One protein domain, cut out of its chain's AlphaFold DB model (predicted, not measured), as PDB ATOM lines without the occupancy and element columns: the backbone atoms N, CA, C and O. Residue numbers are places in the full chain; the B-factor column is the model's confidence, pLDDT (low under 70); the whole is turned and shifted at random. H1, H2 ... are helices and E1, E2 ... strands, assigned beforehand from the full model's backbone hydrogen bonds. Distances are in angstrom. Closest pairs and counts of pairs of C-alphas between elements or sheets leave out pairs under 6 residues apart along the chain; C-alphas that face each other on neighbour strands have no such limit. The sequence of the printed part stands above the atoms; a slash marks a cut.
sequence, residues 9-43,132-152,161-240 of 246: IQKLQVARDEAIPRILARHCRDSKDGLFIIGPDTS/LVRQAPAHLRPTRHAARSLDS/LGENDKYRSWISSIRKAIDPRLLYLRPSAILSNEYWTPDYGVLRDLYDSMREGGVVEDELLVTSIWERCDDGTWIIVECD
ATOM      1  N   ILE A   9      21.044 171.964  39.179       49.97
ATOM      2  CA  ILE A   9      22.408 171.541  39.510       49.97
ATOM      3  C   ILE A   9      22.266 170.333  40.433       49.97
ATOM      4  O   ILE A   9      21.977 170.494  41.620       49.97
ATOM      5  N   GLN A  10      22.445 169.123  39.911       52.81
ATOM      6  CA  GLN A  10      22.508 167.943  40.760       52.81
ATOM      7  C   GLN A  10      23.910 167.866  41.374       52.81
ATOM      8  O   GLN A  10      24.906 167.714  40.671       52.81
ATOM      9  N   LYS A  11      23.993 168.028  42.700       57.66
ATOM     10  CA  LYS A  11      25.231 167.823  43.462       57.66
ATOM     11  C   LYS A  11      25.267 166.379  43.936       57.66
ATOM     12  O   LYS A  11      24.597 166.035  44.910       57.66
ATOM     13  N   LEU A  12      26.039 165.539  43.258       62.97
ATOM     14  CA  LEU A  12      26.326 164.192  43.747       62.97
ATOM     15  C   LEU A  12      27.604 164.243  44.584       62.97
ATOM     16  O   LEU A  12      28.662 164.621  44.080       62.97
ATOM     17  N   GLN A  13      27.503 163.904  45.869       63.50
ATOM     18  CA  GLN A  13      28.672 163.788  46.734       63.50
ATOM     19  C   GLN A  13      29.329 162.431  46.496       63.50
ATOM     20  O   GLN A  13      28.700 161.393  46.695       63.50
ATOM     21  N   VAL A  14      30.586 162.454  46.062       68.19
ATOM     22  CA  VAL A  14      31.343 161.257  45.696       68.19
ATOM     23  C   VAL A  14      32.327 160.918  46.810       68.19
ATOM     24  O   VAL A  14      32.978 161.804  47.383       68.19
ATOM     25  N   ALA A  15      32.429 159.633  47.149       63.22
ATOM     26  CA  ALA A  15      33.331 159.176  48.195       63.22
ATOM     27  C   ALA A  15      34.797 159.409  47.791       63.22
ATOM     28  O   ALA A  15      35.201 159.198  46.650       63.22
ATOM     29  N   ARG A  16      35.633 159.801  48.759       59.38
ATOM     30  CA  ARG A  16      37.068 160.073  48.542       59.38
ATOM     31  C   ARG A  16      37.853 158.846  48.052       59.38
ATOM     32  O   ARG A  16      38.953 158.999  47.519       59.38
ATOM     33  N   ASP A  17      37.300 157.655  48.252       61.12
ATOM     34  CA  ASP A  17      37.966 156.384  47.981       61.12
ATOM     35  C   ASP A  17      37.851 155.930  46.525       61.12
ATOM     36  O   ASP A  17      38.610 155.049  46.116       61.12
ATOM     37  N   GLU A  18      36.989 156.559  45.727       76.31
ATOM     38  CA  GLU A  18      36.890 156.289  44.295       76.31
ATOM     39  C   GLU A  18      38.153 156.741  43.538       76.31
ATOM     40  O   GLU A  18      38.888 157.643  43.961       76.31
ATOM     41  N   ALA A  19      38.435 156.086  42.409       83.81
ATOM     42  CA  ALA A  19      39.674 156.282  41.660       83.81
ATOM     43  C   ALA A  19      39.828 157.726  41.148       83.81
ATOM     44  O   ALA A  19      40.892 158.325  41.321       83.81
ATOM     45  N   ILE A  20      38.757 158.319  40.606       84.38
ATOM     46  CA  ILE A  20      38.768 159.680  40.049       84.38
ATOM     47  C   ILE A  20      39.031 160.739  41.143       84.38
ATOM     48  O   ILE A  20      40.036 161.447  41.030       84.38
ATOM     49  N   PRO A  21      38.253 160.830  42.246       84.81
ATOM     50  CA  PRO A  21      38.543 161.739  43.360       84.81
ATOM     51  C   PRO A  21      39.960 161.612  43.920       84.81
ATOM     52  O   PRO A  21      40.581 162.611  44.290       84.81
ATOM     53  N   ARG A  22      40.494 160.386  43.980       85.50
ATOM     54  CA  ARG A  22      41.852 160.127  44.465       85.50
ATOM     55  C   ARG A  22      42.910 160.699  43.530       85.50
ATOM     56  O   ARG A  22      43.876 161.287  44.016       85.50
ATOM     57  N   ILE A  23      42.739 160.536  42.220       87.38
ATOM     58  CA  ILE A  23      43.631 161.116  41.211       87.38
ATOM     59  C   ILE A  23      43.546 162.643  41.281       87.38
ATOM     60  O   ILE A  23      44.569 163.300  41.460       87.38
ATOM     61  N   LEU A  24      42.339 163.213  41.264       86.62
ATOM     62  CA  LEU A  24      42.138 164.663  41.357       86.62
ATOM     63  C   LEU A  24      42.749 165.256  42.636       86.62
ATOM     64  O   LEU A  24      43.419 166.290  42.600       86.62
ATOM     65  N   ALA A  25      42.603 164.569  43.772       85.31
ATOM     66  CA  ALA A  25      43.179 164.999  45.042       85.31
ATOM     67  C   ALA A  25      44.717 165.062  45.035       85.31
ATOM     68  O   ALA A  25      45.271 165.864  45.786       85.31
ATOM     69  N   ARG A  26      45.409 164.257  44.213       85.94
ATOM     70  CA  ARG A  26      46.881 164.304  44.087       85.94
ATOM     71  C   ARG A  26      47.366 165.540  43.338       85.94
ATOM     72  O   ARG A  26      48.450 166.037  43.638       85.94
ATOM     73  N   HIS A  27      46.574 166.031  42.387       82.69
ATOM     74  CA  HIS A  27      46.929 167.184  41.554       82.69
ATOM     75  C   HIS A  27      46.425 168.513  42.131       82.69
ATOM     76  O   HIS A  27      46.955 169.573  41.804       82.69
ATOM     77  N   CYS A  28      45.492 168.483  43.087       78.25
ATOM     78  CA  CYS A  28      45.176 169.652  43.908       78.25
ATOM     79  C   CYS A  28      46.247 169.916  44.968       78.25
ATOM     80  O   CYS A  28      46.211 169.337  46.057       78.25
ATOM     81  N   ARG A  29      47.142 170.867  44.688       65.00
ATOM     82  CA  ARG A  29      48.143 171.317  45.662       65.00
ATOM     83  C   ARG A  29      47.524 172.098  46.832       65.00
ATOM     84  O   ARG A  29      47.941 171.875  47.963       65.00
ATOM     85  N   ASP A  30      46.482 172.900  46.573       61.69
ATOM     86  CA  ASP A  30      45.774 173.706  47.578       61.69
ATOM     87  C   ASP A  30      44.258 173.429  47.632       61.69
ATOM     88  O   ASP A  30      43.622 173.054  46.645       61.69
ATOM     89  N   SER A  31      43.642 173.680  48.797       53.50
ATOM     90  CA  SER A  31      42.191 173.520  49.033       53.50
ATOM     91  C   SER A  31      41.311 174.388  48.120       53.50
ATOM     92  O   SER A  31      40.113 174.145  48.030       53.50
ATOM     93  N   LYS A  32      41.882 175.405  47.461       57.53
ATOM     94  CA  LYS A  32      41.166 176.353  46.589       57.53
ATOM     95  C   LYS A  32      41.239 175.995  45.098       57.53
ATOM     96  O   LYS A  32      40.625 176.685  44.284       57.53
ATOM     97  N   ASP A  33      41.976 174.938  44.737       64.19
ATOM     98  CA  ASP A  33      42.356 174.616  43.352       64.19
ATOM     99  C   ASP A  33      41.591 173.448  42.712       64.19
ATOM    100  O   ASP A  33      41.988 172.947  41.661       64.19
ATOM    101  N   GLY A  34      40.485 173.010  43.310       70.31
ATOM    102  CA  GLY A  34      39.804 171.785  42.899       70.31
ATOM    103  C   GLY A  34      38.616 171.957  41.969       70.31
ATOM    104  O   GLY A  34      37.599 171.360  42.267       70.31
ATOM    105  N   LEU A  35      38.707 172.750  40.893       80.12
ATOM    106  CA  LEU A  35      37.668 172.766  39.851       80.12
ATOM    107  C   LEU A  35      38.216 172.180  38.547       80.12
ATOM    108  O   LEU A  35      39.024 172.826  37.869       80.12
ATOM    109  N   PHE A  36      37.754 170.977  38.208       81.88
ATOM    110  CA  PHE A  36      38.143 170.244  37.006       81.88
ATOM    111  C   PHE A  36      36.933 169.978  36.122       81.88
ATOM    112  O   PHE A  36      35.878 169.596  36.609       81.88
ATOM    113  N   ILE A  37      37.095 170.142  34.816       81.50
ATOM    114  CA  ILE A  37      36.171 169.586  33.829       81.50
ATOM    115  C   ILE A  37      36.815 168.321  33.294       81.50
ATOM    116  O   ILE A  37      37.952 168.374  32.816       81.50
ATOM    117  N   ILE A  38      36.086 167.215  33.370       84.00
ATOM    118  CA  ILE A  38      36.456 165.947  32.756       84.00
ATOM    119  C   ILE A  38      35.401 165.623  31.707       84.00
ATOM    120  O   ILE A  38      34.216 165.668  32.010       84.00
ATOM    121  N   GLY A  39      35.793 165.309  30.479       79.44
ATOM    122  CA  GLY A  39      34.829 164.889  29.464       79.44
ATOM    123  C   GLY A  39      35.480 164.245  28.249       79.44
ATOM    124  O   GLY A  39      36.678 164.436  28.027       79.44
ATOM    125  N   PRO A  40      34.719 163.483  27.451       80.19
ATOM    126  CA  PRO A  40      35.257 162.838  26.268       80.19
ATOM    127  C   PRO A  40      35.324 163.818  25.091       80.19
ATOM    128  O   PRO A  40      34.351 164.475  24.725       80.19
ATOM    129  N   ASP A  41      36.473 163.862  24.433       77.75
ATOM    130  CA  ASP A  41      36.651 164.437  23.110       77.75
ATOM    131  C   ASP A  41      36.399 163.368  22.045       77.75
ATOM    132  O   ASP A  41      37.260 162.527  21.752       77.75
ATOM    133  N   THR A  42      35.219 163.433  21.435       77.75
ATOM    134  CA  THR A  42      34.796 162.577  20.317       77.75
ATOM    135  C   THR A  42      35.140 163.168  18.948       77.75
ATOM    136  O   THR A  42      34.693 162.659  17.916       77.75
ATOM    137  N   SER A  43      35.937 164.243  18.896       78.75
ATOM    138  CA  SER A  43      36.337 164.847  17.629       78.75
ATOM    139  C   SER A  43      37.089 163.846  16.740       78.75
ATOM    140  O   SER A  43      37.809 162.962  17.223       78.75
ATOM    141  N   LEU A 132      39.452 164.696  28.050       80.19
ATOM    142  CA  LEU A 132      39.827 166.069  28.318       80.19
ATOM    143  C   LEU A 132      39.761 166.269  29.817       80.19
ATOM    144  O   LEU A 132      38.696 166.121  30.405       80.19
ATOM    145  N   VAL A 133      40.883 166.650  30.418       82.94
ATOM    146  CA  VAL A 133      40.891 167.199  31.771       82.94
ATOM    147  C   VAL A 133      41.354 168.632  31.697       82.94
ATOM    148  O   VAL A 133      42.454 168.903  31.211       82.94
ATOM    149  N   ARG A 134      40.521 169.552  32.175       81.88
ATOM    150  CA  ARG A 134      40.840 170.978  32.181       81.88
ATOM    151  C   ARG A 134      40.627 171.579  33.553       81.88
ATOM    152  O   ARG A 134      39.608 171.330  34.192       81.88
ATOM    153  N   GLN A 135      41.572 172.411  33.970       79.19
ATOM    154  CA  GLN A 135      41.482 173.141  35.227       79.19
ATOM    155  C   GLN A 135      40.929 174.549  34.994       79.19
ATOM    156  O   GLN A 135      41.320 175.240  34.048       79.19
ATOM    157  N   ALA A 136      40.032 174.987  35.876       75.25
ATOM    158  CA  ALA A 136      39.447 176.319  35.797       75.25
ATOM    159  C   ALA A 136      40.453 177.424  36.175       75.25
ATOM    160  O   ALA A 136      41.098 177.319  37.236       75.25
ATOM    161  N   PRO A 137      40.513 178.537  35.413       69.88
ATOM    162  CA  PRO A 137      41.252 179.730  35.814       69.88
ATOM    163  C   PRO A 137      40.773 180.238  37.172       69.88
ATOM    164  O   PRO A 137      39.571 180.292  37.426       69.88
ATOM    165  N   ALA A 138      41.698 180.672  38.032       70.81
ATOM    166  CA  ALA A 138      41.390 181.064  39.411       70.81
ATOM    167  C   ALA A 138      40.289 182.136  39.540       70.81
ATOM    168  O   ALA A 138      39.521 182.112  40.497       70.81
ATOM    169  N   HIS A 139      40.180 183.049  38.571       68.19
ATOM    170  CA  HIS A 139      39.204 184.147  38.577       68.19
ATOM    171  C   HIS A 139      37.821 183.769  38.024       68.19
ATOM    172  O   HIS A 139      36.863 184.496  38.268       68.19
ATOM    173  N   LEU A 140      37.705 182.656  37.290       63.09
ATOM    174  CA  LEU A 140      36.426 182.139  36.789       63.09
ATOM    175  C   LEU A 140      35.795 181.132  37.752       63.09
ATOM    176  O   LEU A 140      34.749 180.574  37.445       63.09
ATOM    177  N   ARG A 141      36.402 180.875  38.913       68.19
ATOM    178  CA  ARG A 141      35.848 179.948  39.901       68.19
ATOM    179  C   ARG A 141      34.677 180.632  40.610       68.19
ATOM    180  O   ARG A 141      34.898 181.670  41.243       68.19
ATOM    181  N   PRO A 142      33.443 180.110  40.509       60.06
ATOM    182  CA  PRO A 142      32.321 180.685  41.225       60.06
ATOM    183  C   PRO A 142      32.638 180.614  42.716       60.06
ATOM    184  O   PRO A 142      32.987 179.565  43.254       60.06
ATOM    185  N   THR A 143      32.557 181.748  43.405       55.91
ATOM    186  CA  THR A 143      32.624 181.759  44.861       55.91
ATOM    187  C   THR A 143      31.469 180.901  45.375       55.91
ATOM    188  O   THR A 143      30.324 181.150  45.001       55.91
ATOM    189  N   ARG A 144      31.758 179.924  46.247       54.84
ATOM    190  CA  ARG A 144      30.817 178.981  46.902       54.84
ATOM    191  C   ARG A 144      29.450 179.554  47.309       54.84
ATOM    192  O   ARG A 144      28.478 178.813  47.424       54.84
ATOM    193  N   HIS A 145      29.368 180.862  47.540       46.97
ATOM    194  CA  HIS A 145      28.133 181.579  47.844       46.97
ATOM    195  C   HIS A 145      27.104 181.566  46.701       46.97
ATOM    196  O   HIS A 145      25.922 181.415  46.991       46.97
ATOM    197  N   ALA A 146      27.530 181.613  45.435       48.56
ATOM    198  CA  ALA A 146      26.618 181.612  44.285       48.56
ATOM    199  C   ALA A 146      25.902 180.260  44.089       48.56
ATOM    200  O   ALA A 146      24.776 180.218  43.610       48.56
ATOM    201  N   ALA A 147      26.529 179.148  44.491       47.53
ATOM    202  CA  ALA A 147      25.942 177.809  44.384       47.53
ATOM    203  C   ALA A 147      25.113 177.399  45.617       47.53
ATOM    204  O   ALA A 147      24.348 176.439  45.542       47.53
ATOM    205  N   ARG A 148      25.272 178.085  46.763       47.75
ATOM    206  CA  ARG A 148      24.422 177.892  47.957       47.75
ATOM    207  C   ARG A 148      23.136 178.713  47.896       47.75
ATOM    208  O   ARG A 148      22.136 178.275  48.448       47.75
ATOM    209  N   SER A 149      23.148 179.867  47.228       43.19
ATOM    210  CA  SER A 149      21.953 180.706  47.082       43.19
ATOM    211  C   SER A 149      20.894 180.089  46.160       43.19
ATOM    212  O   SER A 149      19.712 180.359  46.364       43.19
ATOM    213  N   LEU A 150      21.281 179.215  45.216       49.41
ATOM    214  CA  LEU A 150      20.335 178.473  44.368       49.41
ATOM    215  C   LEU A 150      19.522 177.423  45.142       49.41
ATOM    216  O   LEU A 150      18.329 177.291  44.892       49.41
ATOM    217  N   ASP A 151      20.130 176.722  46.104       46.94
ATOM    218  CA  ASP A 151      19.428 175.696  46.896       46.94
ATOM    219  C   ASP A 151      18.491 176.313  47.953       46.94
ATOM    220  O   ASP A 151      17.569 175.654  48.430       46.94
ATOM    221  N   SER A 152      18.692 177.586  48.319       44.84
ATOM    222  CA  SER A 152      17.913 178.263  49.366       44.84
ATOM    223  C   SER A 152      16.833 179.222  48.859       44.84
ATOM    224  O   SER A 152      16.154 179.832  49.679       44.84
ATOM    225  N   LEU A 161      21.229 191.409  40.444       52.88
ATOM    226  CA  LEU A 161      21.504 191.373  38.993       52.88
ATOM    227  C   LEU A 161      22.948 190.942  38.650       52.88
ATOM    228  O   LEU A 161      23.163 190.223  37.680       52.88
ATOM    229  N   GLY A 162      23.928 191.318  39.479       54.12
ATOM    230  CA  GLY A 162      25.343 191.017  39.254       54.12
ATOM    231  C   GLY A 162      25.787 189.564  39.496       54.12
ATOM    232  O   GLY A 162      26.823 189.171  38.964       54.12
ATOM    233  N   GLU A 163      25.062 188.746  40.269       56.03
ATOM    234  CA  GLU A 163      25.426 187.327  40.468       56.03
ATOM    235  C   GLU A 163      24.934 186.439  39.322       56.03
ATOM    236  O   GLU A 163      25.631 185.509  38.910       56.03
ATOM    237  N   ASN A 164      23.782 186.779  38.743       62.41
ATOM    238  CA  ASN A 164      23.214 186.062  37.604       62.41
ATOM    239  C   ASN A 164      24.091 186.228  36.346       62.41
ATOM    240  O   ASN A 164      24.306 185.276  35.594       62.41
ATOM    241  N   ASP A 165      24.687 187.412  36.165       65.50
ATOM    242  CA  ASP A 165      25.628 187.685  35.075       65.50
ATOM    243  C   ASP A 165      26.962 186.946  35.250       65.50
ATOM    244  O   ASP A 165      27.508 186.415  34.280       65.50
ATOM    245  N   LYS A 166      27.468 186.828  36.487       65.19
ATOM    246  CA  LYS A 166      28.669 186.027  36.786       65.19
ATOM    247  C   LYS A 166      28.439 184.545  36.523       65.19
ATOM    248  O   LYS A 166      29.289 183.905  35.911       65.19
ATOM    249  N   TYR A 167      27.289 184.016  36.931       67.94
ATOM    250  CA  TYR A 167      26.923 182.625  36.678       67.94
ATOM    251  C   TYR A 167      26.755 182.339  35.177       67.94
ATOM    252  O   TYR A 167      27.305 181.365  34.665       67.94
ATOM    253  N   ARG A 168      26.087 183.226  34.427       68.06
ATOM    254  CA  ARG A 168      25.987 183.116  32.959       68.06
ATOM    255  C   ARG A 168      27.346 183.204  32.270       68.06
ATOM    256  O   ARG A 168      27.603 182.440  31.340       68.06
ATOM    257  N   SER A 169      28.215 184.107  32.721       70.06
ATOM    258  CA  SER A 169      29.590 184.224  32.224       70.06
ATOM    259  C   SER A 169      30.399 182.953  32.505       70.06
ATOM    260  O   SER A 169      31.102 182.451  31.625       70.06
ATOM    261  N   TRP A 170      30.230 182.370  33.693       71.81
ATOM    262  CA  TRP A 170      30.855 181.111  34.076       71.81
ATOM    263  C   TRP A 170      30.384 179.939  33.207       71.81
ATOM    264  O   TRP A 170      31.220 179.260  32.614       71.81
ATOM    265  N   ILE A 171      29.070 179.762  33.020       71.06
ATOM    266  CA  ILE A 171      28.512 178.743  32.111       71.06
ATOM    267  C   ILE A 171      29.020 178.942  30.680       71.06
ATOM    268  O   ILE A 171      29.408 177.985  30.016       71.06
ATOM    269  N   SER A 172      29.021 180.182  30.188       72.31
ATOM    270  CA  SER A 172      29.535 180.507  28.854       72.31
ATOM    271  C   SER A 172      31.010 180.117  28.718       72.31
ATOM    272  O   SER A 172      31.406 179.516  27.719       72.31
ATOM    273  N   SER A 173      31.809 180.381  29.753       72.69
ATOM    274  CA  SER A 173      33.224 180.008  29.805       72.69
ATOM    275  C   SER A 173      33.417 178.493  29.835       72.69
ATOM    276  O   SER A 173      34.249 177.987  29.091       72.69
ATOM    277  N   ILE A 174      32.614 177.760  30.616       73.00
ATOM    278  CA  ILE A 174      32.615 176.291  30.636       73.00
ATOM    279  C   ILE A 174      32.285 175.732  29.254       73.00
ATOM    280  O   ILE A 174      32.999 174.870  28.763       73.00
ATOM    281  N   ARG A 175      31.248 176.244  28.581       72.44
ATOM    282  CA  ARG A 175      30.865 175.773  27.239       72.44
ATOM    283  C   ARG A 175      31.993 175.957  26.227       72.44
ATOM    284  O   ARG A 175      32.328 175.022  25.507       72.44
ATOM    285  N   LYS A 176      32.639 177.129  26.223       68.88
ATOM    286  CA  LYS A 176      33.842 177.369  25.402       68.88
ATOM    287  C   LYS A 176      34.991 176.430  25.780       68.88
ATOM    288  O   LYS A 176      35.773 176.043  24.920       68.88
ATOM    289  N   ALA A 177      35.097 176.097  27.063       66.56
ATOM    290  CA  ALA A 177      36.106 175.212  27.620       66.56
ATOM    291  C   ALA A 177      35.764 173.726  27.518       66.56
ATOM    292  O   ALA A 177      36.589 172.917  27.917       66.56
ATOM    293  N   ILE A 178      34.606 173.338  27.000       67.81
ATOM    294  CA  ILE A 178      34.296 171.941  26.688       67.81
ATOM    295  C   ILE A 178      34.550 171.686  25.209       67.81
ATOM    296  O   ILE A 178      35.078 170.634  24.873       67.81
ATOM    297  N   ASP A 179      34.288 172.666  24.337       66.19
ATOM    298  CA  ASP A 179      34.541 172.527  22.904       66.19
ATOM    299  C   ASP A 179      36.051 172.333  22.619       66.19
ATOM    300  O   ASP A 179      36.869 173.246  22.816       66.19
ATOM    301  N   PRO A 180      36.469 171.142  22.153       57.41
ATOM    302  CA  PRO A 180      37.864 170.872  21.839       57.41
ATOM    303  C   PRO A 180      38.323 171.605  20.576       57.41
ATOM    304  O   PRO A 180      39.512 171.907  20.446       57.41
ATOM    305  N   ARG A 181      37.401 171.966  19.671       59.12
ATOM    306  CA  ARG A 181      37.717 172.692  18.433       59.12
ATOM    307  C   ARG A 181      38.203 174.105  18.743       59.12
ATOM    308  O   ARG A 181      39.109 174.605  18.078       59.12
ATOM    309  N   LEU A 182      37.655 174.736  19.782       53.16
ATOM    310  CA  LEU A 182      38.002 176.105  20.162       53.16
ATOM    311  C   LEU A 182      39.422 176.250  20.728       53.16
ATOM    312  O   LEU A 182      40.014 177.313  20.546       53.16
ATOM    313  N   LEU A 183      39.998 175.213  21.349       53.12
ATOM    314  CA  LEU A 183      41.338 175.311  21.951       53.12
ATOM    315  C   LEU A 183      42.453 175.469  20.927       53.12
ATOM    316  O   LEU A 183      43.444 176.147  21.181       53.12
ATOM    317  N   TYR A 184      42.286 174.818  19.784       51.19
ATOM    318  CA  TYR A 184      43.359 174.672  18.814       51.19
ATOM    319  C   TYR A 184      43.135 175.486  17.545       51.19
ATOM    320  O   TYR A 184      44.097 175.883  16.894       51.19
ATOM    321  N   LEU A 185      41.880 175.822  17.229       50.09
ATOM    322  CA  LEU A 185      41.556 176.747  16.139       50.09
ATOM    323  C   LEU A 185      41.776 178.216  16.522       50.09
ATOM    324  O   LEU A 185      41.793 179.081  15.647       50.09
ATOM    325  N   ARG A 186      41.943 178.525  17.816       59.47
ATOM    326  CA  ARG A 186      42.192 179.886  18.304       59.47
ATOM    327  C   ARG A 186      43.471 179.941  19.137       59.47
ATOM    328  O   ARG A 186      43.399 179.885  20.358       59.47
ATOM    329  N   PRO A 187      44.639 180.160  18.510       58.06
ATOM    330  CA  PRO A 187      45.888 180.404  19.232       58.06
ATOM    331  C   PRO A 187      45.784 181.589  20.203       58.06
ATOM    332  O   PRO A 187      46.400 181.585  21.262       58.06
ATOM    333  N   SER A 188      44.948 182.585  19.881       54.78
ATOM    334  CA  SER A 188      44.637 183.706  20.775       54.78
ATOM    335  C   SER A 188      43.929 183.280  22.061       54.78
ATOM    336  O   SER A 188      44.025 183.989  23.059       54.78
ATOM    337  N   ALA A 189      43.258 182.124  22.070       62.22
ATOM    338  CA  ALA A 189      42.653 181.583  23.274       62.22
ATOM    339  C   ALA A 189      43.716 181.217  24.311       62.22
ATOM    340  O   ALA A 189      43.445 181.422  25.479       62.22
ATOM    341  N   ILE A 190      44.925 180.791  23.914       63.69
ATOM    342  CA  ILE A 190      46.039 180.484  24.838       63.69
ATOM    343  C   ILE A 190      46.437 181.717  25.664       63.69
ATOM    344  O   ILE A 190      46.862 181.596  26.809       63.69
ATOM    345  N   LEU A 191      46.283 182.912  25.087       64.19
ATOM    346  CA  LEU A 191      46.572 184.190  25.742       64.19
ATOM    347  C   LEU A 191      45.348 184.785  26.452       64.19
ATOM    348  O   LEU A 191      45.445 185.852  27.054       64.19
ATOM    349  N   SER A 192      44.188 184.133  26.359       66.62
ATOM    350  CA  SER A 192      42.980 184.586  27.034       66.62
ATOM    351  C   SER A 192      43.064 184.264  28.518       66.62
ATOM    352  O   SER A 192      43.415 183.154  28.910       66.62
ATOM    353  N   ASN A 193      42.624 185.199  29.355       62.66
ATOM    354  CA  ASN A 193      42.399 184.915  30.770       62.66
ATOM    355  C   ASN A 193      41.340 183.806  30.950       62.66
ATOM    356  O   ASN A 193      41.390 183.044  31.905       62.66
ATOM    357  N   GLU A 194      40.435 183.631  29.985       63.25
ATOM    358  CA  GLU A 194      39.432 182.560  29.996       63.25
ATOM    359  C   GLU A 194      39.985 181.196  29.540       63.25
ATOM    360  O   GLU A 194      39.200 180.281  29.298       63.25
ATOM    361  N   TYR A 195      41.301 181.035  29.361       67.19
ATOM    362  CA  TYR A 195      41.875 179.785  28.869       67.19
ATOM    363  C   TYR A 195      41.879 178.698  29.937       67.19
ATOM    364  O   TYR A 195      42.582 178.781  30.943       67.19
ATOM    365  N   TRP A 196      41.128 177.636  29.683       71.75
ATOM    366  CA  TRP A 196      41.159 176.440  30.507       71.75
ATOM    367  C   TRP A 196      42.320 175.563  30.062       71.75
ATOM    368  O   TRP A 196      42.300 174.985  28.972       71.75
ATOM    369  N   THR A 197      43.346 175.483  30.904       71.25
ATOM    370  CA  THR A 197      44.549 174.724  30.588       71.25
ATOM    371  C   THR A 197      44.285 173.228  30.740       71.25
ATOM    372  O   THR A 197      43.748 172.814  31.776       71.25
ATOM    373  N   PRO A 198      44.668 172.407  29.748       77.50
ATOM    374  CA  PRO A 198      44.677 170.964  29.918       77.50
ATOM    375  C   PRO A 198      45.659 170.573  31.026       77.50
ATOM    376  O   PRO A 198      46.799 171.043  31.050       77.50
ATOM    377  N   ASP A 199      45.216 169.711  31.937       82.94
ATOM    378  CA  ASP A 199      46.074 169.152  32.980       82.94
ATOM    379  C   ASP A 199      46.620 167.795  32.526       82.94
ATOM    380  O   ASP A 199      46.006 166.744  32.722       82.94
ATOM    381  N   TYR A 200      47.795 167.822  31.890       81.31
ATOM    382  CA  TYR A 200      48.465 166.612  31.408       81.31
ATOM    383  C   TYR A 200      48.907 165.670  32.530       81.31
ATOM    384  O   TYR A 200      49.119 164.487  32.266       81.31
ATOM    385  N   GLY A 201      49.071 166.174  33.758       84.62
ATOM    386  CA  GLY A 201      49.405 165.355  34.918       84.62
ATOM    387  C   GLY A 201      48.226 164.475  35.302       84.62
ATOM    388  O   GLY A 201      48.350 163.251  35.304       84.62
ATOM    389  N   VAL A 202      47.067 165.098  35.531       86.69
ATOM    390  CA  VAL A 202      45.816 164.381  35.823       86.69
ATOM    391  C   VAL A 202      45.447 163.453  34.673       86.69
ATOM    392  O   VAL A 202      45.107 162.294  34.896       86.69
ATOM    393  N   LEU A 203      45.540 163.948  33.437       87.50
ATOM    394  CA  LEU A 203      45.179 163.178  32.256       87.50
ATOM    395  C   LEU A 203      46.032 161.912  32.121       87.50
ATOM    396  O   LEU A 203      45.517 160.840  31.816       87.50
ATOM    397  N   ARG A 204      47.336 162.020  32.376       87.06
ATOM    398  CA  ARG A 204      48.228 160.865  32.354       87.06
ATOM    399  C   ARG A 204      47.890 159.861  33.451       87.06
ATOM    400  O   ARG A 204      47.811 158.678  33.141       87.06
ATOM    401  N   ASP A 205      47.672 160.322  34.679       89.06
ATOM    402  CA  ASP A 205      47.306 159.447  35.797       89.06
ATOM    403  C   ASP A 205      45.967 158.732  35.541       89.06
ATOM    404  O   ASP A 205      45.812 157.571  35.915       89.06
ATOM    405  N   LEU A 206      45.020 159.387  34.858       88.44
ATOM    406  CA  LEU A 206      43.779 158.755  34.402       88.44
ATOM    407  C   LEU A 206      44.044 157.665  33.360       88.44
ATOM    408  O   LEU A 206      43.534 156.561  33.513       88.44
ATOM    409  N   TYR A 207      44.857 157.932  32.332       87.94
ATOM    410  CA  TYR A 207      45.210 156.905  31.343       87.94
ATOM    411  C   TYR A 207      45.968 155.723  31.961       87.94
ATOM    412  O   TYR A 207      45.683 154.574  31.619       87.94
ATOM    413  N   ASP A 208      46.896 155.990  32.884       89.88
ATOM    414  CA  ASP A 208      47.606 154.951  33.633       89.88
ATOM    415  C   ASP A 208      46.601 154.127  34.469       89.88
ATOM    416  O   ASP A 208      46.593 152.898  34.393       89.88
ATOM    417  N   SER A 209      45.665 154.781  35.170       88.81
ATOM    418  CA  SER A 209      44.639 154.098  35.969       88.81
ATOM    419  C   SER A 209      43.644 153.290  35.131       88.81
ATOM    420  O   SER A 209      43.268 152.191  35.538       88.81
ATOM    421  N   MET A 210      43.240 153.777  33.955       87.75
ATOM    422  CA  MET A 210      42.402 153.016  33.021       87.75
ATOM    423  C   MET A 210      43.125 151.776  32.500       87.75
ATOM    424  O   MET A 210      42.537 150.700  32.415       87.75
ATOM    425  N   ARG A 211      44.420 151.894  32.188       86.56
ATOM    426  CA  ARG A 211      45.239 150.758  31.748       86.56
ATOM    427  C   ARG A 211      45.365 149.684  32.833       86.56
ATOM    428  O   ARG A 211      45.437 148.502  32.509       86.56
ATOM    429  N   GLU A 212      45.390 150.095  34.097       89.44
ATOM    430  CA  GLU A 212      45.389 149.209  35.267       89.44
ATOM    431  C   GLU A 212      43.994 148.650  35.613       89.44
ATOM    432  O   GLU A 212      43.878 147.806  36.499       89.44
ATOM    433  N   GLY A 213      42.936 149.086  34.917       83.94
ATOM    434  CA  GLY A 213      41.550 148.678  35.174       83.94
ATOM    435  C   GLY A 213      40.910 149.352  36.393       83.94
ATOM    436  O   GLY A 213      39.893 148.875  36.886       83.94
ATOM    437  N   GLY A 214      41.507 150.435  36.903       83.56
ATOM    438  CA  GLY A 214      41.007 151.181  38.061       83.56
ATOM    439  C   GLY A 214      39.916 152.208  37.739       83.56
ATOM    440  O   GLY A 214      39.172 152.586  38.638       83.56
ATOM    441  N   VAL A 215      39.822 152.652  36.483       83.75
ATOM    442  CA  VAL A 215      38.766 153.547  35.978       83.75
ATOM    443  C   VAL A 215      38.187 152.931  34.711       83.75
ATOM    444  O   VAL A 215      38.945 152.509  33.834       83.75
ATOM    445  N   VAL A 216      36.859 152.876  34.612       82.00
ATOM    446  CA  VAL A 216      36.162 152.374  33.422       82.00
ATOM    447  C   VAL A 216      35.920 153.540  32.463       82.00
ATOM    448  O   VAL A 216      35.454 154.596  32.881       82.00
ATOM    449  N   GLU A 217      36.217 153.362  31.171       74.69
ATOM    450  CA  GLU A 217      36.023 154.412  30.152       74.69
ATOM    451  C   GLU A 217      34.566 154.913  30.116       74.69
ATOM    452  O   GLU A 217      34.333 156.109  29.950       74.69
ATOM    453  N   ASP A 218      33.601 154.024  30.375       72.31
ATOM    454  CA  ASP A 218      32.170 154.337  30.418       72.31
ATOM    455  C   ASP A 218      31.798 155.373  31.495       72.31
ATOM    456  O   ASP A 218      30.890 156.176  31.286       72.31
ATOM    457  N   GLU A 219      32.529 155.419  32.614       69.25
ATOM    458  CA  GLU A 219      32.329 156.421  33.675       69.25
ATOM    459  C   GLU A 219      32.768 157.827  33.231       69.25
ATOM    460  O   GLU A 219      32.335 158.832  33.793       69.25
ATOM    461  N   LEU A 220      33.610 157.910  32.197       71.19
ATOM    462  CA  LEU A 220      34.164 159.146  31.646       71.19
ATOM    463  C   LEU A 220      33.460 159.595  30.356       71.19
ATOM    464  O   LEU A 220      33.849 160.607  29.770       71.19
ATOM    465  N   LEU A 221      32.420 158.876  29.913       62.06
ATOM    466  CA  LEU A 221      31.645 159.211  28.710       62.06
ATOM    467  C   LEU A 221      30.740 160.438  28.887       62.06
ATOM    468  O   LEU A 221      30.242 160.982  27.899       62.06
ATOM    469  N   VAL A 222      30.536 160.901  30.120       72.00
ATOM    470  CA  VAL A 222      29.738 162.095  30.408       72.00
ATOM    471  C   VAL A 222      30.659 163.225  30.846       72.00
ATOM    472  O   VAL A 222      31.521 163.058  31.711       72.00
ATOM    473  N   THR A 223      30.472 164.400  30.241       74.56
ATOM    474  CA  THR A 223      31.198 165.595  30.675       74.56
ATOM    475  C   THR A 223      30.738 165.969  32.078       74.56
ATOM    476  O   THR A 223      29.573 166.286  32.288       74.56
ATOM    477  N   SER A 224      31.656 165.937  33.034       78.50
ATOM    478  CA  SER A 224      31.409 166.178  34.450       78.50
ATOM    479  C   SER A 224      32.310 167.294  34.966       78.50
ATOM    480  O   SER A 224      33.478 167.423  34.586       78.50
ATOM    481  N   ILE A 225      31.754 168.132  35.839       81.06
ATOM    482  CA  ILE A 225      32.497 169.195  36.512       81.06
ATOM    483  C   ILE A 225      32.719 168.750  37.951       81.06
ATOM    484  O   ILE A 225      31.769 168.530  38.692       81.06
ATOM    485  N   TRP A 226      33.974 168.612  38.346       82.81
ATOM    486  CA  TRP A 226      34.379 168.155  39.665       82.81
ATOM    487  C   TRP A 226      34.824 169.342  40.499       82.81
ATOM    488  O   TRP A 226      35.768 170.039  40.123       82.81
ATOM    489  N   GLU A 227      34.160 169.551  41.632       83.25
ATOM    490  CA  GLU A 227      34.507 170.581  42.605       83.25
ATOM    491  C   GLU A 227      34.969 169.939  43.921       83.25
ATOM    492  O   GLU A 227      34.305 169.061  44.477       83.25
ATOM    493  N   ARG A 228      36.115 170.383  44.444       81.56
ATOM    494  CA  ARG A 228      36.608 169.987  45.765       81.56
ATOM    495  C   ARG A 228      35.976 170.846  46.853       81.56
ATOM    496  O   ARG A 228      36.046 172.074  46.819       81.56
ATOM    497  N   CYS A 229      35.442 170.195  47.873       76.00
ATOM    498  CA  CYS A 229      34.901 170.837  49.055       76.00
ATOM    499  C   CYS A 229      35.969 171.124  50.132       76.00
ATOM    500  O   CYS A 229      36.992 170.444  50.212       76.00
ATOM    501  N   ASP A 230      35.708 172.112  51.003       76.44
ATOM    502  CA  ASP A 230      36.567 172.480  52.148       76.44
ATOM    503  C   ASP A 230      36.772 171.324  53.141       76.44
ATOM    504  O   ASP A 230      37.794 171.267  53.817       76.44
ATOM    505  N   ASP A 231      35.818 170.393  53.228       74.88
ATOM    506  CA  ASP A 231      35.929 169.169  54.032       74.88
ATOM    507  C   ASP A 231      36.818 168.095  53.369       74.88
ATOM    508  O   ASP A 231      37.039 167.020  53.924       74.88
ATOM    509  N   GLY A 232      37.356 168.385  52.180       74.44
ATOM    510  CA  GLY A 232      38.182 167.482  51.391       74.44
ATOM    511  C   GLY A 232      37.398 166.462  50.566       74.44
ATOM    512  O   GLY A 232      38.034 165.609  49.944       74.44
ATOM    513  N   THR A 233      36.063 166.532  50.545       80.31
ATOM    514  CA  THR A 233      35.224 165.699  49.671       80.31
ATOM    515  C   THR A 233      35.156 166.269  48.256       80.31
ATOM    516  O   THR A 233      35.525 167.420  48.020       80.31
ATOM    517  N   TRP A 234      34.721 165.452  47.300       80.75
ATOM    518  CA  TRP A 234      34.515 165.868  45.915       80.75
ATOM    519  C   TRP A 234      33.031 165.798  45.580       80.75
ATOM    520  O   TRP A 234      32.346 164.846  45.956       80.75
ATOM    521  N   ILE A 235      32.542 166.818  44.885       79.88
ATOM    522  CA  ILE A 235      31.180 166.854  44.363       79.88
ATOM    523  C   ILE A 235      31.220 166.957  42.845       79.88
ATOM    524  O   ILE A 235      32.060 167.664  42.279       79.88
ATOM    525  N   ILE A 236      30.296 166.261  42.193       76.06
ATOM    526  CA  ILE A 236      30.013 166.469  40.777       76.06
ATOM    527  C   ILE A 236      28.973 167.581  40.696       76.06
ATOM    528  O   ILE A 236      27.898 167.480  41.286       76.06
ATOM    529  N   VAL A 237      29.322 168.652  39.997       72.44
ATOM    530  CA  VAL A 237      28.434 169.756  39.651       72.44
ATOM    531  C   VAL A 237      27.941 169.482  38.240       72.44
ATOM    532  O   VAL A 237      28.590 169.833  37.255       72.44
ATOM    533  N   GLU A 238      26.808 168.799  38.128       61.53
ATOM    534  CA  GLU A 238      26.208 168.581  36.820       61.53
ATOM    535  C   GLU A 238      25.631 169.906  36.318       61.53
ATOM    536  O   GLU A 238      24.779 170.532  36.951       61.53
ATOM    537  N   CYS A 239      26.154 170.380  35.191       55.12
ATOM    538  CA  CYS A 239      25.489 171.399  34.404       55.12
ATOM    539  C   CYS A 239      24.843 170.657  33.239       55.12
ATOM    540  O   CYS A 239      25.580 170.074  32.446       55.12
ATOM    541  N   ASP A 240      23.514 170.712  33.120       48.38
ATOM    542  CA  ASP A 240      22.791 170.361  31.890       48.38
ATOM    543  C   ASP A 240      23.319 171.249  30.749       48.38
ATOM    544  O   ASP A 240      22.823 172.341  30.444       48.38
TER     545      ASP A 240
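Overview. This is residues 9 to 43, 132 to 152 and 161 to 240 of the 246 residues of an uncharacterized protein of Coprinopsis cinerea (strain Okayama-7 / 130 / ATCC MYA-4618 / FGSC 9003) (UniProt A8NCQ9). A strongly twisted antiparallel sheet of five strands has H1 and H6 over one face, side by side and running opposite ways. The long H3 meets the sheet with its residues 174 to 178, H2 lies near its other end, and H4 and H5 make a small corner after it. The 136 printed residues include seven named helices and five named strands, along the chain E1 H1 E2 E3 H2 H3 H4 H5 H6 H7 E4 E5; the sheet's order is E1, E5, E4, E2, E3. The class is mixed, helices and strands; the whole is compact, with a radius of gyration of the C-alphas of 14.9 A and spans of 48 by 39 by 27 A.

Arrangement. Edge strand E1, residues 11 to 14, is antiparallel to E5, residues 234 to 237, with N 14 and O 234 within hydrogen-bond range at 3.0 A. E5 forms a hairpin with E4, residues 224 to 228, with N 237 and O 225 at 2.8 A. E4 is antiparallel to E2, residues 35 to 41, with N 36 and O 226 at 2.9 A. E2 is antiparallel to E3, residues 132 to 135, the other edge strand, with N 37 and O 134 at 2.8 A. H1, residues 19 to 27, lies over E4 at a height over the sheet of 8.8 A. H6, residues 200 to 211, is on the same face. H1 and H6 touch at a shallow tilt of 28 degrees, the closest C-alphas being those of His 27 and Val 202, 6.5 A apart. H7, residues 217 to 220, only grazes the sheet. H3, residues 161 to 178, only grazes it with residues 174 to 178. H2, residues 145 to 151, is close to H3 but not clearly touching, about perpendicular at 85 degrees; the closest C-alphas, of Ala 146 and Glu 163, are 7.0 A apart. H4, residues 180 to 185, and H5, residues 187 to 190, only just touch, with 3 pairs of C-alphas within 8 A, and only at the corner. Every O i to N i+4 pair is within hydrogen-bond range in H6, against 4 of 5 in H1, 13 of 14 in H3, 1 of 2 in H4 and 1 of 3 in H2, which has 2 of 4 O i to N i+3 pairs within range; H5 and H7 are too short for an O i to N i+4 pair.

Along the chain. E1 begins at C-alpha 11, (25.231, 167.823, 43.462), and E5 ends at C-alpha 237, (28.434, 169.756, 39.651). From first to last C-alpha, H3 measures 26.3 A, E2 18.7 A, H6 16.2 A and H1 13.1 A.

Size, cuts and confidence. The C-alphas farthest apart, of Leu 161 and Glu 212, are 48.6 A apart. Residues 44 to 131 and 153 to 160 are not printed, with gaps of 11.3 A and 17.1 A between the C-alphas across the cuts. Of the links printed whole, none is long. The mean pLDDT of the printed part is 70.5; 62 residues are under 70, among them 139 to 152 and 176 to 195.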